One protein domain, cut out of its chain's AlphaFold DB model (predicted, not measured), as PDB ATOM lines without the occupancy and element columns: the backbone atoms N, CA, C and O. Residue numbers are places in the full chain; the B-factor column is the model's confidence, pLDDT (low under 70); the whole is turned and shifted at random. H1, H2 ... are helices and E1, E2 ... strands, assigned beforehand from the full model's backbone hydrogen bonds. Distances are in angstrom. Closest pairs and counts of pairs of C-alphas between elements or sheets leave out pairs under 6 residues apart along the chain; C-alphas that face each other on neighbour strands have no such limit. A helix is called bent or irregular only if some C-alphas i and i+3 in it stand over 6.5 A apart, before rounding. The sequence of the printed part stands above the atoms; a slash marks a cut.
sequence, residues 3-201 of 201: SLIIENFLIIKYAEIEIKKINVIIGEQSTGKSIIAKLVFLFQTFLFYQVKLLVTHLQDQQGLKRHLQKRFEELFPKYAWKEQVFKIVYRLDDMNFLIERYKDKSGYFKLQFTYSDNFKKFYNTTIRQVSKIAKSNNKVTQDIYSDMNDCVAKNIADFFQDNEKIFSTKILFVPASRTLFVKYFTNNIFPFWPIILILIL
ATOM      1  N   SER A   3     152.528 160.973 158.109       94.50
ATOM      2  CA  SER A   3     151.767 162.215 157.925       94.50
ATOM      3  C   SER A   3     152.252 163.367 158.800       94.50
ATOM      4  O   SER A   3     152.853 163.174 159.857       94.50
ATOM      5  N   LEU A   4     151.971 164.591 158.358       96.81
ATOM      6  CA  LEU A   4     152.282 165.831 159.058       96.81
ATOM      7  C   LEU A   4     151.023 166.692 159.177       96.81
ATOM      8  O   LEU A   4     150.400 167.035 158.175       96.81
ATOM      9  N   ILE A   5     150.694 167.082 160.404       98.00
ATOM     10  CA  ILE A   5     149.614 168.007 160.742       98.00
ATOM     11  C   ILE A   5     150.238 169.258 161.360       98.00
ATOM     12  O   ILE A   5     151.095 169.166 162.243       98.00
ATOM     13  N   ILE A   6     149.816 170.429 160.901       98.31
ATOM     14  CA  ILE A   6     150.308 171.735 161.337       98.31
ATOM     15  C   ILE A   6     149.105 172.603 161.685       98.31
ATOM     16  O   ILE A   6     148.221 172.786 160.855       98.31
ATOM     17  N   GLU A   7     149.106 173.192 162.874       98.44
ATOM     18  CA  GLU A   7     148.091 174.129 163.347       98.44
ATOM     19  C   GLU A   7     148.777 175.410 163.846       98.44
ATOM     20  O   GLU A   7     149.625 175.369 164.741       98.44
ATOM     21  N   ASN A   8     148.385 176.554 163.283       97.69
ATOM     22  CA  ASN A   8     148.789 177.907 163.688       97.69
ATOM     23  C   ASN A   8     150.307 178.157 163.765       97.69
ATOM     24  O   ASN A   8     150.773 178.948 164.585       97.69
ATOM     25  N   PHE A   9     151.094 177.508 162.905       97.81
ATOM     26  CA  PHE A   9     152.545 177.663 162.886       97.81
ATOM     27  C   PHE A   9     153.000 178.593 161.760       97.81
ATOM     28  O   PHE A   9     152.826 178.299 160.574       97.81
ATOM     29  N   LEU A  10     153.648 179.702 162.128       95.50
ATOM     30  CA  LEU A  10     154.082 180.754 161.208       95.50
ATOM     31  C   LEU A  10     152.902 181.250 160.357       95.50
ATOM     32  O   LEU A  10     151.943 181.785 160.903       95.50
ATOM     33  N   ILE A  11     152.972 181.088 159.036       94.19
ATOM     34  CA  ILE A  11     151.921 181.478 158.084       94.19
ATOM     35  C   ILE A  11     150.885 180.370 157.833       94.19
ATOM     36  O   ILE A  11     149.878 180.613 157.173       94.19
ATOM     37  N   ILE A  12     151.112 179.154 158.340       94.75
ATOM     38  CA  ILE A  12     150.210 178.014 158.147       94.75
ATOM     39  C   ILE A  12     149.170 178.019 159.268       94.75
ATOM     40  O   ILE A  12     149.484 177.714 160.418       94.75
ATOM     41  N   LYS A  13     147.913 178.332 158.927       96.06
ATOM     42  CA  LYS A  13     146.780 178.207 159.862       96.06
ATOM     43  C   LYS A  13     146.448 176.745 160.141       96.06
ATOM     44  O   LYS A  13     146.346 176.349 161.296       96.06
ATOM     45  N   TYR A  14     146.312 175.955 159.082       96.88
ATOM     46  CA  TYR A  14     146.082 174.521 159.157       96.88
ATOM     47  C   TYR A  14     146.640 173.840 157.907       96.88
ATOM     48  O   TYR A  14     146.481 174.362 156.802       96.88
ATOM     49  N   ALA A  15     147.285 172.693 158.079       95.06
ATOM     50  CA  ALA A  15     147.639 171.787 156.996       95.06
ATOM     51  C   ALA A  15     147.681 170.354 157.529       95.06
ATOM     52  O   ALA A  15     148.240 170.116 158.597       95.06
ATOM     53  N   GLU A  16     147.149 169.409 156.763       95.94
ATOM     54  CA  GLU A  16     147.308 167.975 156.991       95.94
ATOM     55  C   GLU A  16     147.784 167.338 155.689       95.94
ATOM     56  O   GLU A  16     147.196 167.550 154.627       95.94
ATOM     57  N   ILE A  17     148.913 166.637 155.758       91.94
ATOM     58  CA  ILE A  17     149.625 166.134 154.587       91.94
ATOM     59  C   ILE A  17     150.019 164.692 154.860       91.94
ATOM     60  O   ILE A  17     150.755 164.408 155.804       91.94
ATOM     61  N   GLU A  18     149.549 163.786 154.012       92.44
ATOM     62  CA  GLU A  18     150.071 162.426 153.935       92.44
ATOM     63  C   GLU A  18     151.414 162.452 153.197       92.44
ATOM     64  O   GLU A  18     151.528 163.043 152.122       92.44
ATOM     65  N   ILE A  19     152.433 161.820 153.770       89.06
ATOM     66  CA  ILE A  19     153.779 161.791 153.216       89.06
ATOM     67  C   ILE A  19     153.977 160.464 152.479       89.06
ATOM     68  O   ILE A  19     154.006 159.388 153.072       89.06
ATOM     69  N   LYS A  20     154.092 160.546 151.150       85.44
ATOM     70  CA  LYS A  20     154.354 159.407 150.249       85.44
ATOM     71  C   LYS A  20     155.815 159.380 149.803       85.44
ATOM     72  O   LYS A  20     156.551 160.318 150.061       85.44
ATOM     73  N   LYS A  21     156.234 158.361 149.048       77.12
ATOM     74  CA  LYS A  21     157.598 158.289 148.472       77.12
ATOM     75  C   LYS A  21     157.976 159.519 147.633       77.12
ATOM     76  O   LYS A  21     159.124 159.934 147.600       77.12
ATOM     77  N   ILE A  22     157.009 160.105 146.932       75.38
ATOM     78  CA  ILE A  22     157.203 161.346 146.178       75.38
ATOM     79  C   ILE A  22     156.049 162.274 146.530       75.38
ATOM     80  O   ILE A  22     154.889 161.906 146.342       75.38
ATOM     81  N   ASN A  23     156.366 163.477 147.015       75.81
ATOM     82  CA  ASN A  23     155.379 164.521 147.281       75.81
ATOM     83  C   ASN A  23     155.758 165.777 146.499       75.81
ATOM     84  O   ASN A  23     156.852 166.326 146.653       75.81
ATOM     85  N   VAL A  24     154.831 166.251 145.669       78.38
ATOM     86  CA  VAL A  24     154.993 167.493 144.911       78.38
ATOM     87  C   VAL A  24     154.077 168.540 145.528       78.38
ATOM     88  O   VAL A  24     152.858 168.406 145.477       78.38
ATOM     89  N   ILE A  25     154.664 169.581 146.126       78.44
ATOM     90  CA  ILE A  25     153.906 170.651 146.783       78.44
ATOM     91  C   ILE A  25     153.910 171.887 145.879       78.44
ATOM     92  O   ILE A  25     154.944 172.536 145.691       78.44
ATOM     93  N   ILE A  26     152.739 172.232 145.341       76.88
ATOM     94  CA  ILE A  26     152.533 173.359 144.420       76.88
ATOM     95  C   ILE A  26     151.613 174.386 145.083       76.88
ATOM     96  O   ILE A  26     150.704 174.038 145.829       76.88
ATOM     97  N   GLY A  27     151.864 175.669 144.836       72.12
ATOM     98  CA  GLY A  27     151.008 176.761 145.297       72.12
ATOM     99  C   GLY A  27     151.684 178.116 145.123       72.12
ATOM    100  O   GLY A  27     152.884 178.173 144.831       72.12
ATOM    101  N   GLU A  28     150.946 179.195 145.364       72.56
ATOM    102  CA  GLU A  28     151.427 180.581 145.247       72.56
ATOM    103  C   GLU A  28     152.651 180.878 146.124       72.56
ATOM    104  O   GLU A  28     152.984 180.134 147.046       72.56
ATOM    105  N   GLN A  29     153.384 181.956 145.841       70.50
ATOM    106  CA  GLN A  29     154.552 182.310 146.651       70.50
ATOM    107  C   GLN A  29     154.172 182.525 148.124       70.50
ATOM    108  O   GLN A  29     153.066 182.944 148.440       70.50
ATOM    109  N   SER A  30     155.103 182.214 149.029       71.69
ATOM    110  CA  SER A  30     154.932 182.468 150.467       71.69
ATOM    111  C   SER A  30     153.717 181.788 151.120       71.69
ATOM    112  O   SER A  30     153.238 182.261 152.138       71.69
ATOM    113  N   THR A  31     153.257 180.644 150.600       78.75
ATOM    114  CA  THR A  31     152.156 179.847 151.191       78.75
ATOM    115  C   THR A  31     152.598 178.799 152.220       78.75
ATOM    116  O   THR A  31     151.803 177.982 152.666       78.75
ATOM    117  N   GLY A  32     153.879 178.775 152.602       84.44
ATOM    118  CA  GLY A  32     154.379 177.870 153.648       84.44
ATOM    119  C   GLY A  32     154.895 176.517 153.158       84.44
ATOM    120  O   GLY A  32     155.269 175.675 153.967       84.44
ATOM    121  N   LYS A  33     155.039 176.327 151.844       86.56
ATOM    122  CA  LYS A  33     155.651 175.117 151.255       86.56
ATOM    123  C   LYS A  33     157.018 174.770 151.857       86.56
ATOM    124  O   LYS A  33     157.289 173.618 152.174       86.56
ATOM    125  N   SER A  34     157.877 175.773 152.054       85.75
ATOM    126  CA  SER A  34     159.197 175.585 152.672       85.75
ATOM    127  C   SER A  34     159.117 175.224 154.156       85.75
ATOM    128  O   SER A  34     160.001 174.535 154.655       85.75
ATOM    129  N   ILE A  35     158.066 175.653 154.861       92.00
ATOM    130  CA  ILE A  35     157.839 175.312 156.269       92.00
ATOM    131  C   ILE A  35     157.498 173.830 156.379       92.00
ATOM    132  O   ILE A  35     158.137 173.128 157.156       92.00
ATOM    133  N   ILE A  36     156.566 173.351 155.550       92.00
ATOM    134  CA  ILE A  36     156.229 171.924 155.453       92.00
ATOM    135  C   ILE A  36     157.499 171.111 155.182       92.00
ATOM    136  O   ILE A  36     157.814 170.192 155.929       92.00
ATOM    137  N   ALA A  37     158.285 171.513 154.180       87.81
ATOM    138  CA  ALA A  37     159.532 170.838 153.830       87.81
ATOM    139  C   ALA A  37     160.531 170.760 154.988       87.81
ATOM    140  O   ALA A  37     161.104 169.707 155.246       87.81
ATOM    141  N   LYS A  38     160.736 171.877 155.694       90.31
ATOM    142  CA  LYS A  38     161.629 171.951 156.854       90.31
ATOM    143  C   LYS A  38     161.144 171.079 158.007       90.31
ATOM    144  O   LYS A  38     161.976 170.506 158.701       90.31
ATOM    145  N   LEU A  39     159.833 170.982 158.225       94.69
ATOM    146  CA  LEU A  39     159.266 170.118 159.260       94.69
ATOM    147  C   LEU A  39     159.457 168.642 158.916       94.69
ATOM    148  O   LEU A  39     159.960 167.903 159.754       94.69
ATOM    149  N   VAL A  40     159.149 168.230 157.683       91.56
ATOM    150  CA  VAL A  40     159.430 166.860 157.217       91.56
ATOM    151  C   VAL A  40     160.919 166.547 157.366       91.56
ATOM    152  O   VAL A  40     161.289 165.563 158.003       91.56
ATOM    153  N   PHE A  41     161.781 167.446 156.887       88.25
ATOM    154  CA  PHE A  41     163.231 167.323 157.025       88.25
ATOM    155  C   PHE A  41     163.675 167.189 158.489       88.25
ATOM    156  O   PHE A  41     164.527 166.353 158.791       88.25
ATOM    157  N   LEU A  42     163.102 167.981 159.403       92.62
ATOM    158  CA  LEU A  42     163.394 167.914 160.833       92.62
ATOM    159  C   LEU A  42     163.074 166.530 161.401       92.62
ATOM    160  O   LEU A  42     163.942 165.938 162.037       92.62
ATOM    161  N   PHE A  43     161.858 166.022 161.182       92.06
ATOM    162  CA  PHE A  43     161.421 164.747 161.756       92.06
ATOM    163  C   PHE A  43     162.167 163.556 161.161       92.06
ATOM    164  O   PHE A  43     162.625 162.697 161.911       92.06
ATOM    165  N   GLN A  44     162.375 163.532 159.845       86.19
ATOM    166  CA  GLN A  44     163.112 162.450 159.194       86.19
ATOM    167  C   GLN A  44     164.588 162.451 159.607       86.19
ATOM    168  O   GLN A  44     165.114 161.427 160.039       86.19
ATOM    169  N   THR A  45     165.255 163.611 159.588       85.44
ATOM    170  CA  THR A  45     166.650 163.707 160.053       85.44
ATOM    171  C   THR A  45     166.762 163.336 161.532       85.44
ATOM    172  O   THR A  45     167.723 162.683 161.945       85.44
ATOM    173  N   PHE A  46     165.782 163.734 162.348       89.44
ATOM    174  CA  PHE A  46     165.732 163.358 163.754       89.44
ATOM    175  C   PHE A  46     165.665 161.836 163.920       89.44
ATOM    176  O   PHE A  46     166.531 161.264 164.579       89.44
ATOM    177  N   LEU A  47     164.693 161.184 163.280       86.50
ATOM    178  CA  LEU A  47     164.436 159.751 163.427       86.50
ATOM    179  C   LEU A  47     165.555 158.875 162.872       86.50
ATOM    180  O   LEU A  47     165.991 157.944 163.546       86.50
ATOM    181  N   PHE A  48     166.032 159.181 161.669       78.69
ATOM    182  CA  PHE A  48     166.913 158.277 160.931       78.69
ATOM    183  C   PHE A  48     168.400 158.545 161.173       78.69
ATOM    184  O   PHE A  48     169.216 157.635 161.040       78.69
ATOM    185  N   TYR A  49     168.770 159.763 161.580       83.06
ATOM    186  CA  TYR A  49     170.169 160.129 161.814       83.06
ATOM    187  C   TYR A  49     170.453 160.497 163.273       83.06
ATOM    188  O   TYR A  49     171.359 159.943 163.899       83.06
ATOM    189  N   GLN A  50     169.680 161.421 163.848       88.38
ATOM    190  CA  GLN A  50     170.012 161.976 165.166       88.38
ATOM    191  C   GLN A  50     169.750 160.987 166.299       88.38
ATOM    192  O   GLN A  50     170.539 160.947 167.238       88.38
ATOM    193  N   VAL A  51     168.707 160.156 166.214       89.56
ATOM    194  CA  VAL A  51     168.452 159.105 167.213       89.56
ATOM    195  C   VAL A  51     169.645 158.161 167.324       89.56
ATOM    196  O   VAL A  51     170.123 157.937 168.434       89.56
ATOM    197  N   LYS A  52     170.180 157.674 166.192       88.56
ATOM    198  CA  LYS A  52     171.367 156.808 166.183       88.56
ATOM    199  C   LYS A  52     172.533 157.473 166.914       88.56
ATOM    200  O   LYS A  52     173.086 156.886 167.838       88.56
ATOM    201  N   LEU A  53     172.850 158.714 166.539       88.69
ATOM    202  CA  LEU A  53     173.934 159.497 167.135       88.69
ATOM    203  C   LEU A  53     173.742 159.725 168.645       88.69
ATOM    204  O   LEU A  53     174.678 159.615 169.429       88.69
ATOM    205  N   LEU A  54     172.532 160.069 169.079       92.38
ATOM    206  CA  LEU A  54     172.262 160.381 170.482       92.38
ATOM    207  C   LEU A  54     172.333 159.136 171.366       92.38
ATOM    208  O   LEU A  54     172.869 159.202 172.472       92.38
ATOM    209  N   VAL A  55     171.849 157.999 170.867       91.69
ATOM    210  CA  VAL A  55     171.908 156.725 171.585       91.69
ATOM    211  C   VAL A  55     173.347 156.221 171.713       91.69
ATOM    212  O   VAL A  55     173.727 155.779 172.797       91.69
ATOM    213  N   THR A  56     174.168 156.316 170.660       87.62
ATOM    214  CA  THR A  56     175.589 155.926 170.737       87.62
ATOM    215  C   THR A  56     176.374 156.802 171.713       87.62
ATOM    216  O   THR A  56     177.272 156.308 172.388       87.62
ATOM    217  N   HIS A  57     175.985 158.069 171.882       89.56
ATOM    218  CA  HIS A  57     176.515 158.967 172.915       89.56
ATOM    219  C   HIS A  57     175.777 158.891 174.266       89.56
ATOM    220  O   HIS A  57     175.958 159.772 175.112       89.56
ATOM    221  N   LEU A  58     174.950 157.859 174.479       90.94
ATOM    222  CA  LEU A  58     174.239 157.580 175.733       90.94
ATOM    223  C   LEU A  58     173.409 158.767 176.262       90.94
ATOM    224  O   LEU A  58     173.261 158.945 177.472       90.94
ATOM    225  N   GLN A  59     172.860 159.591 175.367       94.69
ATOM    226  CA  GLN A  59     172.026 160.733 175.737       94.69
ATOM    227  C   GLN A  59     170.646 160.266 176.184       94.69
ATOM    228  O   GLN A  59     169.957 159.569 175.451       94.69
ATOM    229  N   ASP A  60     170.201 160.687 177.361       93.06
ATOM    230  CA  ASP A  60     168.898 160.306 177.902       93.06
ATOM    231  C   ASP A  60     167.722 161.038 177.217       93.06
ATOM    232  O   ASP A  60     167.878 161.818 176.273       93.06
ATOM    233  N   GLN A  61     166.500 160.799 177.703       92.44
ATOM    234  CA  GLN A  61     165.281 161.426 177.173       92.44
ATOM    235  C   GLN A  61     165.315 162.963 177.262       92.44
ATOM    236  O   GLN A  61     164.717 163.647 176.425       92.44
ATOM    237  N   GLN A  62     165.992 163.525 178.270       93.94
ATOM    238  CA  GLN A  62     166.144 164.974 178.388       93.94
ATOM    239  C   GLN A  62     167.134 165.507 177.351       93.94
ATOM    240  O   GLN A  62     166.832 166.501 176.686       93.94
ATOM    241  N   GLY A  63     168.274 164.835 177.173       94.12
ATOM    242  CA  GLY A  63     169.253 165.132 176.128       94.12
ATOM    243  C   GLY A  63     168.629 165.095 174.733       94.12
ATOM    244  O   GLY A  63     168.795 166.038 173.958       94.12
ATOM    245  N   LEU A  64     167.802 164.082 174.462       94.12
ATOM    246  CA  LEU A  64     167.032 163.951 173.225       94.12
ATOM    247  C   LEU A  64     166.129 165.167 172.967       94.12
ATOM    248  O   LEU A  64     166.159 165.748 171.882       94.12
ATOM    249  N   LYS A  65     165.355 165.593 173.975       94.62
ATOM    250  CA  LYS A  65     164.473 166.768 173.870       94.62
ATOM    251  C   LYS A  65     165.255 168.058 173.642       94.62
ATOM    252  O   LYS A  65     164.862 168.856 172.796       94.62
ATOM    253  N   ARG A  66     166.369 168.258 174.356       94.75
ATOM    254  CA  ARG A  66     167.244 169.428 174.167       94.75
ATOM    255  C   ARG A  66     167.835 169.457 172.759       94.75
ATOM    256  O   ARG A  66     167.870 170.520 172.144       94.75
ATOM    257  N   HIS A  67     168.258 168.304 172.234       94.56
ATOM    258  CA  HIS A  67     168.769 168.204 170.870       94.56
ATOM    259  C   HIS A  67     167.688 168.552 169.844       94.56
ATOM    260  O   HIS A  67     167.911 169.418 169.000       94.56
ATOM    261  N   LEU A  68     166.500 167.949 169.953       94.44
ATOM    262  CA  LEU A  68     165.383 168.234 169.052       94.44
ATOM    263  C   LEU A  68     164.979 169.714 169.099       94.44
ATOM    264  O   LEU A  68     164.786 170.330 168.053       94.44
ATOM    265  N   GLN A  69     164.927 170.310 170.292       94.94
ATOM    266  CA  GLN A  69     164.655 171.736 170.448       94.94
ATOM    267  C   GLN A  69     165.708 172.600 169.750       94.94
ATOM    268  O   GLN A  69     165.349 173.526 169.026       94.94
ATOM    269  N   LYS A  70     166.998 172.293 169.929       94.56
ATOM    270  CA  LYS A  70     168.084 173.013 169.257       94.56
ATOM    271  C   LYS A  70     167.930 172.946 167.736       94.56
ATOM    272  O   LYS A  70     167.995 173.973 167.074       94.56
ATOM    273  N   ARG A  71     167.658 171.759 167.188       93.62
ATOM    274  CA  ARG A  71     167.455 171.556 165.743       93.62
ATOM    275  C   ARG A  71     166.225 172.280 165.206       93.62
ATOM    276  O   ARG A  71     166.275 172.858 164.123       93.62
ATOM    277  N   PHE A  72     165.138 172.288 165.971       96.00
ATOM    278  CA  PHE A  72     163.953 173.072 165.644       96.00
ATOM    279  C   PHE A  72     164.276 174.574 165.599       96.00
ATOM    280  O   PHE A  72     163.929 175.238 164.628       96.00
ATOM    281  N   GLU A  73     164.997 175.095 166.598       94.81
ATOM    282  CA  GLU A  73     165.420 176.503 166.672       94.81
ATOM    283  C   GLU A  73     166.428 176.899 165.574       94.81
ATOM    284  O   GLU A  73     166.414 178.043 165.121       94.81
ATOM    285  N   GLU A  74     167.258 175.961 165.101       91.88
ATOM    286  CA  GLU A  74     168.153 176.147 163.946       91.88
ATOM    287  C   GLU A  74     167.368 176.320 162.632       91.88
ATOM    288  O   GLU A  74     167.712 177.167 161.806       91.88
ATOM    289  N   LEU A  75     166.297 175.543 162.425       90.56
ATOM    290  CA  LEU A  75     165.471 175.618 161.210       90.56
ATOM    291  C   LEU A  75     164.453 176.764 161.244       90.56
ATOM    292  O   LEU A  75     164.121 177.343 160.196       90.56
ATOM    293  N   PHE A  76     163.961 177.061 162.446       94.31
ATOM    294  CA  PHE A  76     162.943 178.054 162.749       94.31
ATOM    295  C   PHE A  76     163.447 178.952 163.883       94.31
ATOM    296  O   PHE A  76     163.257 178.633 165.060       94.31
ATOM    297  N   PRO A  77     164.064 180.097 163.559       92.44
ATOM    298  CA  PRO A  77     164.556 181.021 164.569       92.44
ATOM    299  C   PRO A  77     163.449 181.477 165.522       92.44
ATOM    300  O   PRO A  77     162.351 181.834 165.089       92.44
ATOM    301  N   LYS A  78     163.757 181.525 166.824       92.81
ATOM    302  CA  LYS A  78     162.802 181.870 167.893       92.81
ATOM    303  C   LYS A  78     161.964 183.112 167.605       92.81
ATOM    304  O   LYS A  78     160.769 183.106 167.876       92.81
ATOM    305  N   TYR A  79     162.564 184.167 167.049       91.44
ATOM    306  CA  TYR A  79     161.861 185.428 166.785       91.44
ATOM    307  C   TYR A  79     160.638 185.265 165.868       91.44
ATOM    308  O   TYR A  79     159.725 186.077 165.958       91.44
ATOM    309  N   ALA A  80     160.592 184.222 165.033       91.69
ATOM    310  CA  ALA A  80     159.516 184.005 164.071       91.69
ATOM    311  C   ALA A  80     158.244 183.401 164.694       91.69
ATOM    312  O   ALA A  80     157.160 183.583 164.154       91.69
ATOM    313  N   TRP A  81     158.358 182.687 165.820       94.94
ATOM    314  CA  TRP A  81     157.245 181.930 166.418       94.94
ATOM    315  C   TRP A  81     157.096 182.119 167.934       94.94
ATOM    316  O   TRP A  81     156.151 181.601 168.530       94.94
ATOM    317  N   LYS A  82     157.993 182.870 168.593       93.25
ATOM    318  CA  LYS A  82     158.002 183.093 170.057       93.25
ATOM    319  C   LYS A  82     156.732 183.739 170.632       93.25
ATOM    320  O   LYS A  82     156.568 183.777 171.847       93.25
ATOM    321  N   GLU A  83     155.834 184.251 169.810       92.94
ATOM    322  CA  GLU A  83     154.570 184.850 170.261       92.94
ATOM    323  C   GLU A  83     153.351 184.045 169.786       92.94
ATOM    324  O   GLU A  83     152.217 184.375 170.121       92.94
ATOM    325  N   GLN A  84     153.578 182.938 169.072       95.25
ATOM    326  CA  GLN A  84     152.531 182.086 168.519       95.25
ATOM    327  C   GLN A  84     152.231 180.894 169.435       95.25
ATOM    328  O   GLN A  84     153.134 180.293 170.028       95.25
ATOM    329  N   VAL A  85     150.947 180.554 169.529       97.75
ATOM    330  CA  VAL A  85     150.466 179.260 170.021       97.75
ATOM    331  C   VAL A  85     150.296 178.374 168.799       97.75
ATOM    332  O   VAL A  85     149.617 178.774 167.858       97.75
ATOM    333  N   PHE A  86     150.935 177.211 168.793       98.31
ATOM    334  CA  PHE A  86     150.942 176.329 167.633       98.31
ATOM    335  C   PHE A  86     151.068 174.872 168.040       98.31
ATOM    336  O   PHE A  86     151.534 174.547 169.136       98.31
ATOM    337  N   LYS A  87     150.711 173.994 167.111       98.50
ATOM    338  CA  LYS A  87     150.813 172.554 167.277       98.50
ATOM    339  C   LYS A  87     151.274 171.921 165.977       98.50
ATOM    340  O   LYS A  87     150.773 172.238 164.905       98.50
ATOM    341  N   ILE A  88     152.254 171.037 166.071       98.56
ATOM    342  CA  ILE A  88     152.774 170.268 164.948       98.56
ATOM    343  C   ILE A  88     152.774 168.808 165.371       98.56
ATOM    344  O   ILE A  88     153.378 168.457 166.387       98.56
ATOM    345  N   VAL A  89     152.105 167.964 164.595       98.06
ATOM    346  CA  VAL A  89     152.047 166.521 164.815       98.06
ATOM    347  C   VAL A  89     152.654 165.827 163.614       98.06
ATOM    348  O   VAL A  89     152.200 166.022 162.495       98.06
ATOM    349  N   TYR A  90     153.655 164.995 163.851       96.75
ATOM    350  CA  TYR A  90     154.210 164.106 162.842       96.75
ATOM    351  C   TYR A  90     153.926 162.664 163.240       96.75
ATOM    352  O   TYR A  90     154.213 162.257 164.370       96.75
ATOM    353  N   ARG A  91     153.329 161.910 162.323       94.06
ATOM    354  CA  ARG A  91     152.964 160.509 162.510       94.06
ATOM    355  C   ARG A  91     153.808 159.643 161.595       94.06
ATOM    356  O   ARG A  91     153.973 159.975 160.426       94.06
ATOM    357  N   LEU A  92     154.309 158.541 162.129       89.19
ATOM    358  CA  LEU A  92     155.006 157.511 161.369       89.19
ATOM    359  C   LEU A  92     154.569 156.153 161.913       89.19
ATOM    360  O   LEU A  92     154.988 155.758 162.997       89.19
ATOM    361  N   ASP A  93     153.697 155.473 161.181       85.50
ATOM    362  CA  ASP A  93     153.060 154.226 161.614       85.50
ATOM    363  C   ASP A  93     152.386 154.411 162.988       85.50
ATOM    364  O   ASP A  93     151.581 155.331 163.156       85.50
ATOM    365  N   ASP A  94     152.744 153.605 163.989       82.44
ATOM    366  CA  ASP A  94     152.209 153.695 165.357       82.44
ATOM    367  C   ASP A  94     152.902 154.770 166.219       82.44
ATOM    368  O   ASP A  94     152.711 154.870 167.440       82.44
ATOM    369  N   MET A  95     153.761 155.581 165.607       88.56
ATOM    370  CA  MET A  95     154.539 156.605 166.281       88.56
ATOM    371  C   MET A  95     153.925 157.976 166.075       88.56
ATOM    372  O   MET A  95     153.573 158.366 164.966       88.56
ATOM    373  N   ASN A  96     153.879 158.748 167.155       93.19
ATOM    374  CA  ASN A  96     153.401 160.121 167.135       93.19
ATOM    375  C   ASN A  96     154.441 161.022 167.786       93.19
ATOM    376  O   ASN A  96     154.876 160.749 168.905       93.19
ATOM    377  N   PHE A  97     154.793 162.105 167.104       95.69
ATOM    378  CA  PHE A  97     155.673 163.164 167.573       95.69
ATOM    379  C   PHE A  97     154.893 164.468 167.602       95.69
ATOM    380  O   PHE A  97     154.226 164.824 166.637       95.69
ATOM    381  N   LEU A  98     154.973 165.178 168.719       97.50
ATOM    382  CA  LEU A  98     154.236 166.402 168.981       97.50
ATOM    383  C   LEU A  98     155.218 167.503 169.373       97.50
ATOM    384  O   LEU A  98     155.958 167.365 170.352       97.50
ATOM    385  N   ILE A  99     155.171 168.606 168.634       98.00
ATOM    386  CA  ILE A  99     155.758 169.884 169.024       98.00
ATOM    387  C   ILE A  99     154.591 170.820 169.300       98.00
ATOM    388  O   ILE A  99     153.835 171.161 168.393       98.00
ATOM    389  N   GLU A 100     154.433 171.224 170.550       97.75
ATOM    390  CA  GLU A 100     153.330 172.080 170.964       97.75
ATOM    391  C   GLU A 100     153.858 173.301 171.693       97.75
ATOM    392  O   GLU A 100     154.729 173.207 172.562       97.75
ATOM    393  N   ARG A 101     153.309 174.458 171.345       97.38
ATOM    394  CA  ARG A 101     153.574 175.706 172.032       97.38
ATOM    395  C   ARG A 101     152.275 176.302 172.528       97.38
ATOM    396  O   ARG A 101     151.411 176.633 171.726       97.38
ATOM    397  N   TYR A 102     152.167 176.483 173.837       96.19
ATOM    398  CA  TYR A 102     150.954 176.949 174.504       96.19
ATOM    399  C   TYR A 102     151.274 178.018 175.551       96.19
ATOM    400  O   TYR A 102     152.424 178.174 175.969       96.19
ATOM    401  N   LYS A 103     150.253 178.772 175.967       95.56
ATOM    402  CA  LYS A 103     150.330 179.640 177.148       95.56
ATOM    403  C   LYS A 103     149.932 178.829 178.368       95.56
ATOM    404  O   LYS A 103     148.882 178.190 178.362       95.56
ATOM    405  N   ASP A 104     150.771 178.824 179.391       93.12
ATOM    406  CA  ASP A 104     150.414 178.195 180.654       93.12
ATOM    407  C   ASP A 104     149.419 179.051 181.455       93.12
ATOM    408  O   ASP A 104     149.045 180.154 181.053       93.12
ATOM    409  N   LYS A 105     148.989 178.541 182.616       92.00
ATOM    410  CA  LYS A 105     148.071 179.257 183.519       92.00
ATOM    411  C   LYS A 105     148.621 180.611 183.991       92.00
ATOM    412  O   LYS A 105     147.844 181.471 184.381       92.00
ATOM    413  N   SER A 106     149.939 180.790 183.959       90.56
ATOM    414  CA  SER A 106     150.633 182.021 184.340       90.56
ATOM    415  C   SER A 106     150.784 182.998 183.167       90.56
ATOM    416  O   SER A 106     151.335 184.080 183.342       90.56
ATOM    417  N   GLY A 107     150.303 182.641 181.972       89.62
ATOM    418  CA  GLY A 107     150.385 183.461 180.763       89.62
ATOM    419  C   GLY A 107     151.725 183.371 180.030       89.62
ATOM    420  O   GLY A 107     151.870 183.974 178.964       89.62
ATOM    421  N   TYR A 108     152.688 182.598 180.543       92.50
ATOM    422  CA  TYR A 108     153.981 182.407 179.898       92.50
ATOM    423  C   TYR A 108     153.878 181.365 178.793       92.50
ATOM    424  O   TYR A 108     153.220 180.330 178.920       92.50
ATOM    425  N   PHE A 109     154.584 181.618 177.698       94.12
ATOM    426  CA  PHE A 109     154.665 180.650 176.622       94.12
ATOM    427  C   PHE A 109     155.629 179.512 176.964       94.12
ATOM    428  O   PHE A 109     156.794 179.748 177.288       94.12
ATOM    429  N   LYS A 110     155.168 178.274 176.789       94.75
ATOM    430  CA  LYS A 110     155.968 177.055 176.928       94.75
ATOM    431  C   LYS A 110     155.996 176.293 175.614       94.75
ATOM    432  O   LYS A 110     154.979 176.196 174.938       94.75
ATOM    433  N   LEU A 111     157.171 175.769 175.270       95.62
ATOM    434  CA  LEU A 111     157.377 174.860 174.146       95.62
ATOM    435  C   LEU A 111     157.611 173.456 174.701       95.62
ATOM    436  O   LEU A 111     158.467 173.264 175.565       95.62
ATOM    437  N   GLN A 112     156.860 172.486 174.202       95.62
ATOM    438  CA  GLN A 112     156.894 171.109 174.653       95.62
ATOM    439  C   GLN A 112     157.104 170.164 173.475       95.62
ATOM    440  O   GLN A 112     156.431 170.248 172.451       95.62
ATOM    441  N   PHE A 113     158.023 169.221 173.674       96.06
ATOM    442  CA  PHE A 113     158.276 168.112 172.765       96.06
ATOM    443  C   PHE A 113     157.819 166.820 173.434       96.06
ATOM    444  O   PHE A 113     158.318 166.447 174.507       96.06
ATOM    445  N   THR A 114     156.871 166.143 172.797       95.50
ATOM    446  CA  THR A 114     156.308 164.875 173.261       95.50
ATOM    447  C   THR A 114     156.363 163.855 172.133       95.50
ATOM    448  O   THR A 114     156.302 164.199 170.959       95.50
ATOM    449  N   TYR A 115     156.492 162.587 172.491       94.50
ATOM    450  CA  TYR A 115     156.447 161.470 171.557       94.50
ATOM    451  C   TYR A 115     155.765 160.273 172.216       94.50
ATOM    452  O   TYR A 115     155.619 160.241 173.446       94.50
ATOM    453  N   SER A 116     155.320 159.323 171.395       94.12
ATOM    454  CA  SER A 116     154.577 158.141 171.834       94.12
ATOM    455  C   SER A 116     155.367 157.294 172.836       94.12
ATOM    456  O   SER A 116     156.602 157.275 172.859       94.12
ATOM    457  N   ASP A 117     154.646 156.569 173.691       93.62
ATOM    458  CA  ASP A 117     155.279 155.708 174.693       93.62
ATOM    459  C   ASP A 117     156.027 154.531 174.065       93.62
ATOM    460  O   ASP A 117     157.016 154.071 174.638       93.62
ATOM    461  N   ASN A 118     155.615 154.092 172.872       91.50
ATOM    462  CA  ASN A 118     156.352 153.097 172.101       91.50
ATOM    463  C   ASN A 118     157.780 153.589 171.802       91.50
ATOM    464  O   ASN A 118     158.754 152.931 172.171       91.50
ATOM    465  N   PHE A 119     157.918 154.816 171.285       92.88
ATOM    466  CA  PHE A 119     159.231 155.412 171.032       92.88
ATOM    467  C   PHE A 119     160.064 155.590 172.305       92.88
ATOM    468  O   PHE A 119     161.262 155.313 172.311       92.88
ATOM    469  N   LYS A 120     159.442 156.027 173.413       93.81
ATOM    470  CA  LYS A 120     160.133 156.155 174.713       93.81
ATOM    471  C   LYS A 120     160.728 154.828 175.159       93.81
ATOM    472  O   LYS A 120     161.875 154.783 175.607       93.81
ATOM    473  N   LYS A 121     159.931 153.758 175.076       93.56
ATOM    474  CA  LYS A 121     160.342 152.405 175.460       93.56
ATOM    475  C   LYS A 121     161.492 151.932 174.584       93.56
ATOM    476  O   LYS A 121     162.498 151.494 175.139       93.56
ATOM    477  N   PHE A 122     161.369 152.091 173.269       92.81
ATOM    478  CA  PHE A 122     162.432 151.816 172.306       92.81
ATOM    479  C   PHE A 122     163.730 152.536 172.683       92.81
ATOM    480  O   PHE A 122     164.697 151.884 173.065       92.81
ATOM    481  N   TYR A 123     163.710 153.870 172.721       94.31
ATOM    482  CA  TYR A 123     164.892 154.693 172.973       94.31
ATOM    483  C   TYR A 123     165.592 154.325 174.293       94.31
ATOM    484  O   TYR A 123     166.808 154.129 174.341       94.31
ATOM    485  N   ASN A 124     164.821 154.148 175.371       95.06
ATOM    486  CA  ASN A 124     165.365 153.747 176.672       95.06
ATOM    487  C   ASN A 124     165.963 152.334 176.657       95.06
ATOM    488  O   ASN A 124     166.948 152.076 177.347       95.06
ATOM    489  N   THR A 125     165.361 151.408 175.914       94.81
ATOM    490  CA  THR A 125     165.824 150.018 175.837       94.81
ATOM    491  C   THR A 125     167.119 149.939 175.042       94.81
ATOM    492  O   THR A 125     168.071 149.314 175.508       94.81
ATOM    493  N   THR A 126     167.203 150.654 173.919       93.69
ATOM    494  CA  THR A 126     168.421 150.750 173.112       93.69
ATOM    495  C   THR A 126     169.567 151.348 173.927       93.69
ATOM    496  O   THR A 126     170.635 150.748 174.001       93.69
ATOM    497  N   ILE A 127     169.342 152.450 174.654       94.56
ATOM    498  CA  ILE A 127     170.371 153.036 175.535       94.56
ATOM    499  C   ILE A 127     170.825 152.052 176.605       94.56
ATOM    500  O   ILE A 127     172.019 151.940 176.876       94.56
ATOM    501  N   ARG A 128     169.899 151.310 177.223       94.38
ATOM    502  CA  ARG A 128     170.258 150.296 178.222       94.38
ATOM    503  C   ARG A 128     171.153 149.218 177.623       94.38
ATOM    504  O   ARG A 128     172.147 148.870 178.251       94.38
ATOM    505  N   GLN A 129     170.848 148.714 176.431       93.31
ATOM    506  CA  GLN A 129     171.686 147.718 175.758       93.31
ATOM    507  C   GLN A 129     173.065 148.285 175.401       93.31
ATOM    508  O   GLN A 129     174.081 147.689 175.751       93.31
ATOM    509  N   VAL A 130     173.111 149.480 174.811       92.25
ATOM    510  CA  VAL A 130     174.356 150.168 174.443       92.25
ATOM    511  C   VAL A 130     175.216 150.469 175.675       92.25
ATOM    512  O   VAL A 130     176.421 150.239 175.666       92.25
ATOM    513  N   SER A 131     174.605 150.888 176.786       91.69
ATOM    514  CA  SER A 131     175.321 151.130 178.044       91.69
ATOM    515  C   SER A 131     175.901 149.856 178.667       91.69
ATOM    516  O   SER A 131     176.926 149.933 179.340       91.69
ATOM    517  N   LYS A 132     175.281 148.686 178.450       91.44
ATOM    518  CA  LYS A 132     175.852 147.398 178.871       91.44
ATOM    519  C   LYS A 132     177.096 147.076 178.052       91.44
ATOM    520  O   LYS A 132     178.110 146.735 178.646       91.44
ATOM    521  N   ILE A 133     177.044 147.259 176.731       89.19
ATOM    522  CA  ILE A 133     178.193 147.059 175.832       89.19
ATOM    523  C   ILE A 133     179.353 147.975 176.241       89.19
ATOM    524  O   ILE A 133     180.467 147.499 176.440       89.19
ATOM    525  N   ALA A 134     179.068 149.259 176.482       86.88
ATOM    526  CA  ALA A 134     180.068 150.235 176.916       86.88
ATOM    527  C   ALA A 134     180.732 149.880 178.261       86.88
ATOM    528  O   ALA A 134     181.885 150.229 178.486       86.88
ATOM    529  N   LYS A 135     180.018 149.185 179.160       85.31
ATOM    530  CA  LYS A 135     180.532 148.754 180.474       85.31
ATOM    531  C   LYS A 135     181.205 147.377 180.458       85.31
ATOM    532  O   LYS A 135     181.908 147.051 181.407       85.31
ATOM    533  N   SER A 136     180.950 146.555 179.442       75.12
ATOM    534  CA  SER A 136     181.247 145.116 179.462       75.12
ATOM    535  C   SER A 136     182.677 144.744 179.046       75.12
ATOM    536  O   SER A 136     183.022 143.572 179.173       75.12
ATOM    537  N   ASN A 137     183.508 145.659 178.532       59.81
ATOM    538  CA  ASN A 137     184.684 145.247 177.755       59.81
ATOM    539  C   ASN A 137     186.028 145.851 178.201       59.81
ATOM    540  O   ASN A 137     186.198 147.064 178.232       59.81
ATOM    541  N   ASN A 138     187.021 144.965 178.377       59.53
ATOM    542  CA  ASN A 138     188.471 145.236 178.434       59.53
ATOM    543  C   ASN A 138     189.094 145.463 177.027       59.53
ATOM    544  O   ASN A 138     190.280 145.206 176.827       59.53
ATOM    545  N   LYS A 139     188.299 145.848 176.015       58.38
ATOM    546  CA  LYS A 139     188.727 145.939 174.602       58.38
ATOM    547  C   LYS A 139     189.236 147.339 174.230       58.38
ATOM    548  O   LYS A 139     188.950 148.318 174.915       58.38
ATOM    549  N   VAL A 140     189.956 147.427 173.106       60.88
ATOM    550  CA  VAL A 140     190.359 148.688 172.459       60.88
ATOM    551  C   VAL A 140     189.109 149.509 172.111       60.88
ATOM    552  O   VAL A 140     188.084 148.966 171.703       60.88
ATOM    553  N   THR A 141     189.182 150.832 172.268       67.81
ATOM    554  CA  THR A 141     188.051 151.769 172.119       67.81
ATOM    555  C   THR A 141     187.299 151.640 170.790       67.81
ATOM    556  O   THR A 141     186.087 151.838 170.758       67.81
ATOM    557  N   GLN A 142     187.989 151.294 169.703       69.88
ATOM    558  CA  GLN A 142     187.422 151.244 168.353       69.88
ATOM    559  C   GLN A 142     186.435 150.080 168.147       69.88
ATOM    560  O   GLN A 142     185.382 150.286 167.543       69.88
ATOM    561  N   ASP A 143     186.704 148.908 168.733       75.94
ATOM    562  CA  ASP A 143     185.805 147.744 168.668       75.94
ATOM    563  C   ASP A 143     184.497 148.007 169.424       75.94
ATOM    564  O   ASP A 143     183.414 147.653 168.967       75.94
ATOM    565  N   ILE A 144     184.586 148.718 170.552       78.69
ATOM    566  CA  ILE A 144     183.425 149.087 171.373       78.69
ATOM    567  C   ILE A 144     182.486 150.010 170.586       78.69
ATOM    568  O   ILE A 144     181.271 149.817 170.607       78.69
ATOM    569  N   TYR A 145     183.028 150.992 169.858       81.44
ATOM    570  CA  TYR A 145     182.215 151.860 169.004       81.44
ATOM    571  C   TYR A 145     181.537 151.096 167.862       81.44
ATOM    572  O   TYR A 145     180.403 151.436 167.518       81.44
ATOM    573  N   SER A 146     182.189 150.084 167.280       85.12
ATOM    574  CA  SER A 146     181.559 149.222 166.272       85.12
ATOM    575  C   SER A 146     180.390 148.442 166.876       85.12
ATOM    576  O   SER A 146     179.261 148.594 166.416       85.12
ATOM    577  N   ASP A 147     180.622 147.733 167.986       86.12
ATOM    578  CA  ASP A 147     179.603 146.930 168.676       86.12
ATOM    579  C   ASP A 147     178.383 147.780 169.093       86.12
ATOM    580  O   ASP A 147     177.225 147.366 168.969       86.12
ATOM    581  N   MET A 148     178.623 149.005 169.580       86.94
ATOM    582  CA  MET A 148     177.558 149.955 169.915       86.94
ATOM    583  C   MET A 148     176.778 150.387 168.670       86.94
ATOM    584  O   MET A 148     175.548 150.421 168.709       86.94
ATOM    585  N   ASN A 149     177.463 150.719 167.573       87.06
ATOM    586  CA  ASN A 149     176.813 151.124 166.328       87.06
ATOM    587  C   ASN A 149     175.955 150.005 165.736       87.06
ATOM    588  O   ASN A 149     174.838 150.288 165.303       87.06
ATOM    589  N   ASP A 150     176.443 148.767 165.762       87.50
ATOM    590  CA  ASP A 150     175.730 147.598 165.246       87.50
ATOM    591  C   ASP A 150     174.497 147.289 166.098       87.50
ATOM    592  O   ASP A 150     173.402 147.080 165.572       87.50
ATOM    593  N   CYS A 151     174.629 147.372 167.426       89.12
ATOM    594  CA  CYS A 151     173.504 147.251 168.351       89.12
ATOM    595  C   CYS A 151     172.426 148.310 168.081       89.12
ATOM    596  O   CYS A 151     171.233 148.000 168.038       89.12
ATOM    597  N   VAL A 152     172.822 149.569 167.872       89.00
ATOM    598  CA  VAL A 152     171.874 150.645 167.564       89.00
ATOM    599  C   VAL A 152     171.226 150.435 166.200       89.00
ATOM    600  O   VAL A 152     170.008 150.545 166.105       89.00
ATOM    601  N   ALA A 153     172.007 150.110 165.169       85.88
ATOM    602  CA  ALA A 153     171.501 149.866 163.821       85.88
ATOM    603  C   ALA A 153     170.481 148.723 163.803       85.88
ATOM    604  O   ALA A 153     169.394 148.896 163.257       85.88
ATOM    605  N   LYS A 154     170.781 147.614 164.485       87.94
ATOM    606  CA  LYS A 154     169.865 146.481 164.620       87.94
ATOM    607  C   LYS A 154     168.571 146.870 165.329       87.94
ATOM    608  O   LYS A 154     167.496 146.636 164.799       87.94
ATOM    609  N   ASN A 155     168.663 147.512 166.495       88.88
ATOM    610  CA  ASN A 155     167.469 147.934 167.232       88.88
ATOM    611  C   ASN A 155     166.593 148.882 166.409       88.88
ATOM    612  O   ASN A 155     165.372 148.803 166.470       88.88
ATOM    613  N   ILE A 156     167.218 149.795 165.666       85.69
ATOM    614  CA  ILE A 156     166.529 150.704 164.756       85.69
ATOM    615  C   ILE A 156     165.830 149.908 163.638       85.69
ATOM    616  O   ILE A 156     164.643 150.124 163.414       85.69
ATOM    617  N   ALA A 157     166.519 148.976 162.976       82.75
ATOM    618  CA  ALA A 157     165.933 148.144 161.924       82.75
ATOM    619  C   ALA A 157     164.749 147.309 162.445       82.75
ATOM    620  O   ALA A 157     163.669 147.341 161.856       82.75
ATOM    621  N   ASP A 158     164.916 146.663 163.603       85.38
ATOM    622  CA  ASP A 158     163.877 145.873 164.269       85.38
ATOM    623  C   ASP A 158     162.660 146.740 164.635       85.38
ATOM    624  O   ASP A 158     161.509 146.326 164.482       85.38
ATOM    625  N   PHE A 159     162.901 147.963 165.116       84.75
ATOM    626  CA  PHE A 159     161.841 148.866 165.556       84.75
ATOM    627  C   PHE A 159     161.051 149.473 164.394       84.75
ATOM    628  O   PHE A 159     159.843 149.667 164.509       84.75
ATOM    629  N   PHE A 160     161.720 149.769 163.279       78.50
ATOM    630  CA  PHE A 160     161.095 150.377 162.108       78.50
ATOM    631  C   PHE A 160     160.695 149.363 161.017       78.50
ATOM    632  O   PHE A 160     160.309 149.822 159.947       78.50
ATOM    633  N   GLN A 161     160.777 148.044 161.270       67.56
ATOM    634  CA  GLN A 161     160.304 146.928 160.420       67.56
ATOM    635  C   GLN A 161     160.470 147.171 158.902       67.56
ATOM    636  O   GLN A 161     159.550 147.635 158.235       67.56
ATOM    637  N   ASP A 162     161.646 146.866 158.340       54.03
ATOM    638  CA  ASP A 162     161.968 146.985 156.900       54.03
ATOM    639  C   ASP A 162     161.957 148.402 156.290       54.03
ATOM    640  O   ASP A 162     162.188 148.574 155.087       54.03
ATOM    641  N   ASN A 163     161.854 149.459 157.100       52.97
ATOM    642  CA  ASN A 163     162.179 150.818 156.649       52.97
ATOM    643  C   ASN A 163     163.686 151.030 156.378       52.97
ATOM    644  O   ASN A 163     164.126 152.172 156.267       52.97
ATOM    645  N   GLU A 164     164.485 149.963 156.203       46.88
ATOM    646  CA  GLU A 164     165.881 150.002 155.729       46.88
ATOM    647  C   GLU A 164     166.054 150.891 154.488       46.88
ATOM    648  O   GLU A 164     167.048 151.606 154.361       46.88
ATOM    649  N   LYS A 165     165.039 150.945 153.612       45.94
ATOM    650  CA  LYS A 165     165.046 151.823 152.430       45.94
ATOM    651  C   LYS A 165     164.964 153.319 152.758       45.94
ATOM    652  O   LYS A 165     165.412 154.109 151.935       45.94
ATOM    653  N   ILE A 166     164.460 153.710 153.929       47.84
ATOM    654  CA  ILE A 166     164.368 155.115 154.364       47.84
ATOM    655  C   ILE A 166     165.675 155.579 155.034       47.84
ATOM    656  O   ILE A 166     166.045 156.747 154.946       47.84
ATOM    657  N   PHE A 167     166.467 154.666 155.614       45.84
ATOM    658  CA  PHE A 167     167.754 155.011 156.248       45.84
ATOM    659  C   PHE A 167     168.823 155.520 155.271       45.84
ATOM    660  O   PHE A 167     169.829 156.084 155.700       45.84
ATOM    661  N   SER A 168     168.603 155.351 153.963       44.25
ATOM    662  CA  SER A 168     169.506 155.800 152.902       44.25
ATOM    663  C   SER A 168     168.964 156.972 152.079       44.25
ATOM    664  O   SER A 168     169.672 157.435 151.172       44.25
ATOM    665  N   THR A 169     167.742 157.462 152.310       46.59
ATOM    666  CA  THR A 169     167.184 158.460 151.397       46.59
ATOM    667  C   THR A 169     167.706 159.849 151.721       46.59
ATOM    668  O   THR A 169     167.355 160.534 152.680       46.59
ATOM    669  N   LYS A 170     168.637 160.275 150.870       50.94
ATOM    670  CA  LYS A 170     169.093 161.652 150.797       50.94
ATOM    671  C   LYS A 170     167.896 162.500 150.379       50.94
ATOM    672  O   LYS A 170     167.558 162.522 149.199       50.94
ATOM    673  N   ILE A 171     167.281 163.200 151.333       53.34
ATOM    674  CA  ILE A 171     166.214 164.169 151.057       53.34
ATOM    675  C   ILE A 171     166.772 165.198 150.069       53.34
ATOM    676  O   ILE A 171     167.602 166.046 150.421       53.34
ATOM    677  N   LEU A 172     166.361 165.094 148.806       56.59
ATOM    678  CA  LEU A 172     166.821 165.991 147.759       56.59
ATOM    679  C   LEU A 172     165.897 167.201 147.718       56.59
ATOM    680  O   LEU A 172     164.811 167.163 147.152       56.59
ATOM    681  N   PHE A 173     166.366 168.298 148.301       57.72
ATOM    682  CA  PHE A 173     165.730 169.594 148.132       57.72
ATOM    683  C   PHE A 173     166.228 170.246 146.841       57.72
ATOM    684  O   PHE A 173     167.388 170.665 146.760       57.72
ATOM    685  N   VAL A 174     165.351 170.357 145.842       59.47
ATOM    686  CA  VAL A 174     165.616 171.140 144.629       59.47
ATOM    687  C   VAL A 174     164.967 172.515 144.800       59.47
ATOM    688  O   VAL A 174     163.740 172.604 144.794       59.47
ATOM    689  N   PRO A 175     165.745 173.601 144.982       55.19
ATOM    690  CA  PRO A 175     165.190 174.948 144.962       55.19
ATOM    691  C   PRO A 175     164.721 175.298 143.545       55.19
ATOM    692  O   PRO A 175     165.290 174.806 142.569       55.19
ATOM    693  N   ALA A 176     163.772 176.231 143.396       56.66
ATOM    694  CA  ALA A 176     163.537 176.807 142.070       56.66
ATOM    695  C   ALA A 176     164.790 177.554 141.577       56.66
ATOM    696  O   ALA A 176     165.610 178.021 142.373       56.66
ATOM    697  N   SER A 177     164.910 177.710 140.258       53.22
ATOM    698  CA  SER A 177     166.088 178.250 139.558       53.22
ATOM    699  C   SER A 177     166.698 179.520 140.174       53.22
ATOM    700  O   SER A 177     167.916 179.613 140.290       53.22
ATOM    701  N   ARG A 178     165.888 180.478 140.645       55.72
ATOM    702  CA  ARG A 178     166.382 181.728 141.270       55.72
ATOM    703  C   ARG A 178     167.029 181.521 142.646       55.72
ATOM    704  O   ARG A 178     167.909 182.274 143.047       55.72
ATOM    705  N   THR A 179     166.615 180.484 143.354       52.25
ATOM    706  CA  THR A 179     167.031 180.155 144.720       52.25
ATOM    707  C   THR A 179     168.332 179.331 144.723       52.25
ATOM    708  O   THR A 179     169.108 179.398 145.677       52.25
ATOM    709  N   LEU A 180     168.635 178.627 143.620       51.50
ATOM    710  CA  LEU A 180     169.916 177.935 143.397       51.50
ATOM    711  C   LEU A 180     171.118 178.893 143.415       51.50
ATOM    712  O   LEU A 180     172.146 178.556 143.997       51.50
ATOM    713  N   PHE A 181     170.976 180.100 142.860       52.53
ATOM    714  CA  PHE A 181     172.043 181.108 142.880       52.53
ATOM    715  C   PHE A 181     172.367 181.587 144.303       52.53
ATOM    716  O   PHE A 181     173.531 181.754 144.645       52.53
ATOM    717  N   VAL A 182     171.367 181.726 145.179       51.59
ATOM    718  CA  VAL A 182     171.573 182.183 146.566       51.59
ATOM    719  C   VAL A 182     172.250 181.114 147.435       51.59
ATOM    720  O   VAL A 182     173.031 181.456 148.326       51.59
ATOM    721  N   LYS A 183     172.019 179.819 147.163       46.56
ATOM    722  CA  LYS A 183     172.690 178.708 147.864       46.56
ATOM    723  C   LYS A 183     174.218 178.786 147.735       46.56
ATOM    724  O   LYS A 183     174.902 178.558 148.727       46.56
ATOM    725  N   TYR A 184     174.732 179.149 146.555       52.22
ATOM    726  CA  TYR A 184     176.174 179.312 146.319       52.22
ATOM    727  C   TYR A 184     176.806 180.416 147.181       52.22
ATOM    728  O   TYR A 184     177.969 180.297 147.547       52.22
ATOM    729  N   PHE A 185     176.047 181.454 147.545       49.25
ATOM    730  CA  PHE A 185     176.566 182.595 148.310       49.25
ATOM    731  C   PHE A 185     176.288 182.530 149.817       49.25
ATOM    732  O   PHE A 185     176.964 183.207 150.583       49.25
ATOM    733  N   THR A 186     175.299 181.750 150.264       53.06
ATOM    734  CA  THR A 186     174.801 181.826 151.655       53.06
ATOM    735  C   THR A 186     174.989 180.554 152.481       53.06
ATOM    736  O   THR A 186     174.676 180.573 153.668       53.06
ATOM    737  N   ASN A 187     175.468 179.443 151.892       53.75
ATOM    738  CA  ASN A 187     175.546 178.117 152.538       53.75
ATOM    739  C   ASN A 187     174.232 177.660 153.210       53.75
ATOM    740  O   ASN A 187     174.224 176.757 154.046       53.75
ATOM    741  N   ASN A 188     173.100 178.264 152.838       49.72
ATOM    742  CA  ASN A 188     171.813 178.028 153.468       49.72
ATOM    743  C   ASN A 188     170.902 177.264 152.502       49.72
ATOM    744  O   ASN A 188     170.686 177.683 151.364       49.72
ATOM    745  N   ILE A 189     170.378 176.118 152.945       54.00
ATOM    746  CA  ILE A 189     169.602 175.199 152.090       54.00
ATOM    747  C   ILE A 189     168.209 175.775 151.769       54.00
ATOM    748  O   ILE A 189     167.612 175.408 150.759       54.00
ATOM    749  N   PHE A 190     167.723 176.741 152.559       52.69
ATOM    750  CA  PHE A 190     166.412 177.371 152.374       52.69
ATOM    751  C   PHE A 190     166.508 178.904 152.235       52.69
ATOM    752  O   PHE A 190     166.267 179.616 153.211       52.69
ATOM    753  N   PRO A 191     166.833 179.442 151.047       47.62
ATOM    754  CA  PRO A 191     166.762 180.879 150.797       47.62
ATOM    755  C   PRO A 191     165.313 181.372 150.617       47.62
ATOM    756  O   PRO A 191     164.426 180.622 150.218       47.62
ATOM    757  N   PHE A 192     165.081 182.655 150.901       44.22
ATOM    758  CA  PHE A 192     163.767 183.307 151.051       44.22
ATOM    759  C   PHE A 192     162.923 183.510 149.761       44.22
ATOM    760  O   PHE A 192     161.963 184.272 149.793       44.22
ATOM    761  N   TRP A 193     163.224 182.859 148.628       40.66
ATOM    762  CA  TRP A 193     162.613 183.176 147.312       40.66
ATOM    763  C   TRP A 193     161.955 181.973 146.615       40.66
ATOM    764  O   TRP A 193     161.946 180.911 147.221       40.66
ATOM    765  N   PRO A 194     161.303 182.099 145.430       38.59
ATOM    766  CA  PRO A 194     160.198 181.217 145.055       38.59
ATOM    767  C   PRO A 194     160.667 179.761 144.962       38.59
ATOM    768  O   PRO A 194     161.746 179.488 144.446       38.59
ATOM    769  N   ILE A 195     159.879 178.823 145.488       43.97
ATOM    770  CA  ILE A 195     160.284 177.415 145.579       43.97
ATOM    771  C   ILE A 195     159.170 176.545 145.006       43.97
ATOM    772  O   ILE A 195     158.110 176.407 145.618       43.97
ATOM    773  N   ILE A 196     159.418 175.976 143.823       41.06
ATOM    774  CA  ILE A 196     158.825 174.693 143.445       41.06
ATOM    775  C   ILE A 196     159.576 173.674 144.279       41.06
ATOM    776  O   ILE A 196     160.801 173.611 144.210       41.06
ATOM    777  N   LEU A 197     158.847 172.958 145.123       48.03
ATOM    778  CA  LEU A 197     159.441 172.104 146.125       48.03
ATOM    779  C   LEU A 197     159.071 170.663 145.819       48.03
ATOM    780  O   LEU A 197     157.965 170.206 146.107       48.03
ATOM    781  N   ILE A 198     160.010 169.983 145.176       45.81
ATOM    782  CA  ILE A 198     159.938 168.549 144.955       45.81
ATOM    783  C   ILE A 198     160.613 167.901 146.165       45.81
ATOM    784  O   ILE A 198     161.819 168.056 146.347       45.81
ATOM    785  N   LEU A 199     159.831 167.217 147.006       44.38
ATOM    786  CA  LEU A 199     160.358 166.279 147.995       44.38
ATOM    787  C   LEU A 199     160.397 164.902 147.336       44.38
ATOM    788  O   LEU A 199     159.360 164.257 147.164       44.38
ATOM    789  N   ILE A 200     161.599 164.475 146.955       38.31
ATOM    790  CA  ILE A 200     161.882 163.062 146.693       38.31
ATOM    791  C   ILE A 200     162.329 162.473 148.031       38.31
ATOM    792  O   ILE A 200     163.326 162.940 148.593       38.31
ATOM    793  N   LEU A 201     161.538 161.528 148.539       37.31
ATOM    794  CA  LEU A 201     161.782 160.801 149.780       37.31
ATOM    795  C   LEU A 201     162.334 159.406 149.528       37.31
ATOM    796  O   LEU A 201     162.134 158.846 148.426       37.31
TER     797      LEU A 201
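This is residues 3 to 201 of the 201 residues of the protein "AAA_15 domain-containing protein" of Microcystis aeruginosa TAIHU98 (UniProt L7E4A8). Two sheets stand as two walls, with the first part of the long helix H1 in the corner between them: the larger wall is E2, E1, E4, E5 and E6, the smaller and looser one E3, E8 and E7. H2 folds back beside H1 and covers the same face of the larger sheet, while H3 and H4 form a helical hairpin that reaches away as an arm whose tip, residues 137 to 143, sticks out. The printed part has 199 residues with five named helices and eight named strands, in the order E1 E2 E3 H1 H2 E4 E5 E6 H3 H4 E7 H5 E8. The class is mixed, helices and strands; the larger sheet, E2 E1 E4 E5 E6, is antiparallel throughout. The whole is compact, with a radius of gyration of the C-alphas of 18.7 A, and spans 60 by 46 by 32 A.

Start with E1, residues 3 to 9, and E2, residues 12 to 19: they form a hairpin, with N 6 and O 15 at 2.8 A. On the other side of E1 find E4, residues 86 to 92, antiparallel to it, with N 5 and O 89 at 2.8 A. E4, E5, residues 95 to 103, and E6, residues 109 to 115, make a meander, each strand the antiparallel neighbour of the one before; look at N 88 and O 99, 2.8 A, and N 100 and O 112, 2.9 A. H1, residues 33 to 56, and H2, residues 61 to 75, are on the same face of this sheet, at heights of 11.2 A and 9.8 A: two layers, helices over one face. H1 and H2 are a helical hairpin and touch, closest at the C-alphas of Lys 38 and Leu 75, 6.9 A, at a shallow tilt of 33 degrees, only just short of steep. H1 is also on the second sheet, of E3, residues 22 to 25, E8, residues 197 to 200, and E7, residues 172 to 174; the closest C-alphas of H1 and E8 are those of Lys 33 and Leu 197, 7.1 A. E3 and E8 are antiparallel, with N 23 and O 199 at 3.1 A, whereas E8 and E7 meet only at a point. H3, residues 117 to 135, only grazes the larger sheet with its residues 117 to 120. It forms a helical hairpin with H4, residues 141 to 160; they touch, closest at the C-alphas of Val 130 and Met 148, 5.5 A, at a shallow tilt of 20 degrees, opposite ways. H1 touches H4 with its residues 52 to 56 alone, closest at the C-alphas of Lys 52 and Val 152, 6.3 A. H5, residues 177 to 186, touches no helix and is not on either sheet. Every O i to N i+4 pair is within hydrogen-bond range in H2, H3 and H4; H1 has 18 of 20, and H5 has 2 of 6 beside 4 of 7 O i to N i+3 pairs.

Find C-alpha 3 at (151.767, 162.215, 157.925), where E1 begins. H1 runs from C-alpha 33 at (155.651, 175.117, 151.255) over 33.8 A, with a kink of 37 degrees near residue 49; it is only just irregular, C-alphas 48 and 51 being 6.52 A apart. H2 is 21.4 A long, E5 25.8 A, H3 26.8 A and H4 28.8 A. E8 ends at C-alpha 200, (161.882, 163.062, 146.693).

The two C-alphas farthest apart are those of Glu 28 and Asn 138, 61.0 A. The printed part has no cut, and its one long link, 11 residues, joins H4 to E7. The mean pLDDT of the printed part is 81.2; look for values under 70 at residues 137 to 142 and 161 to 201.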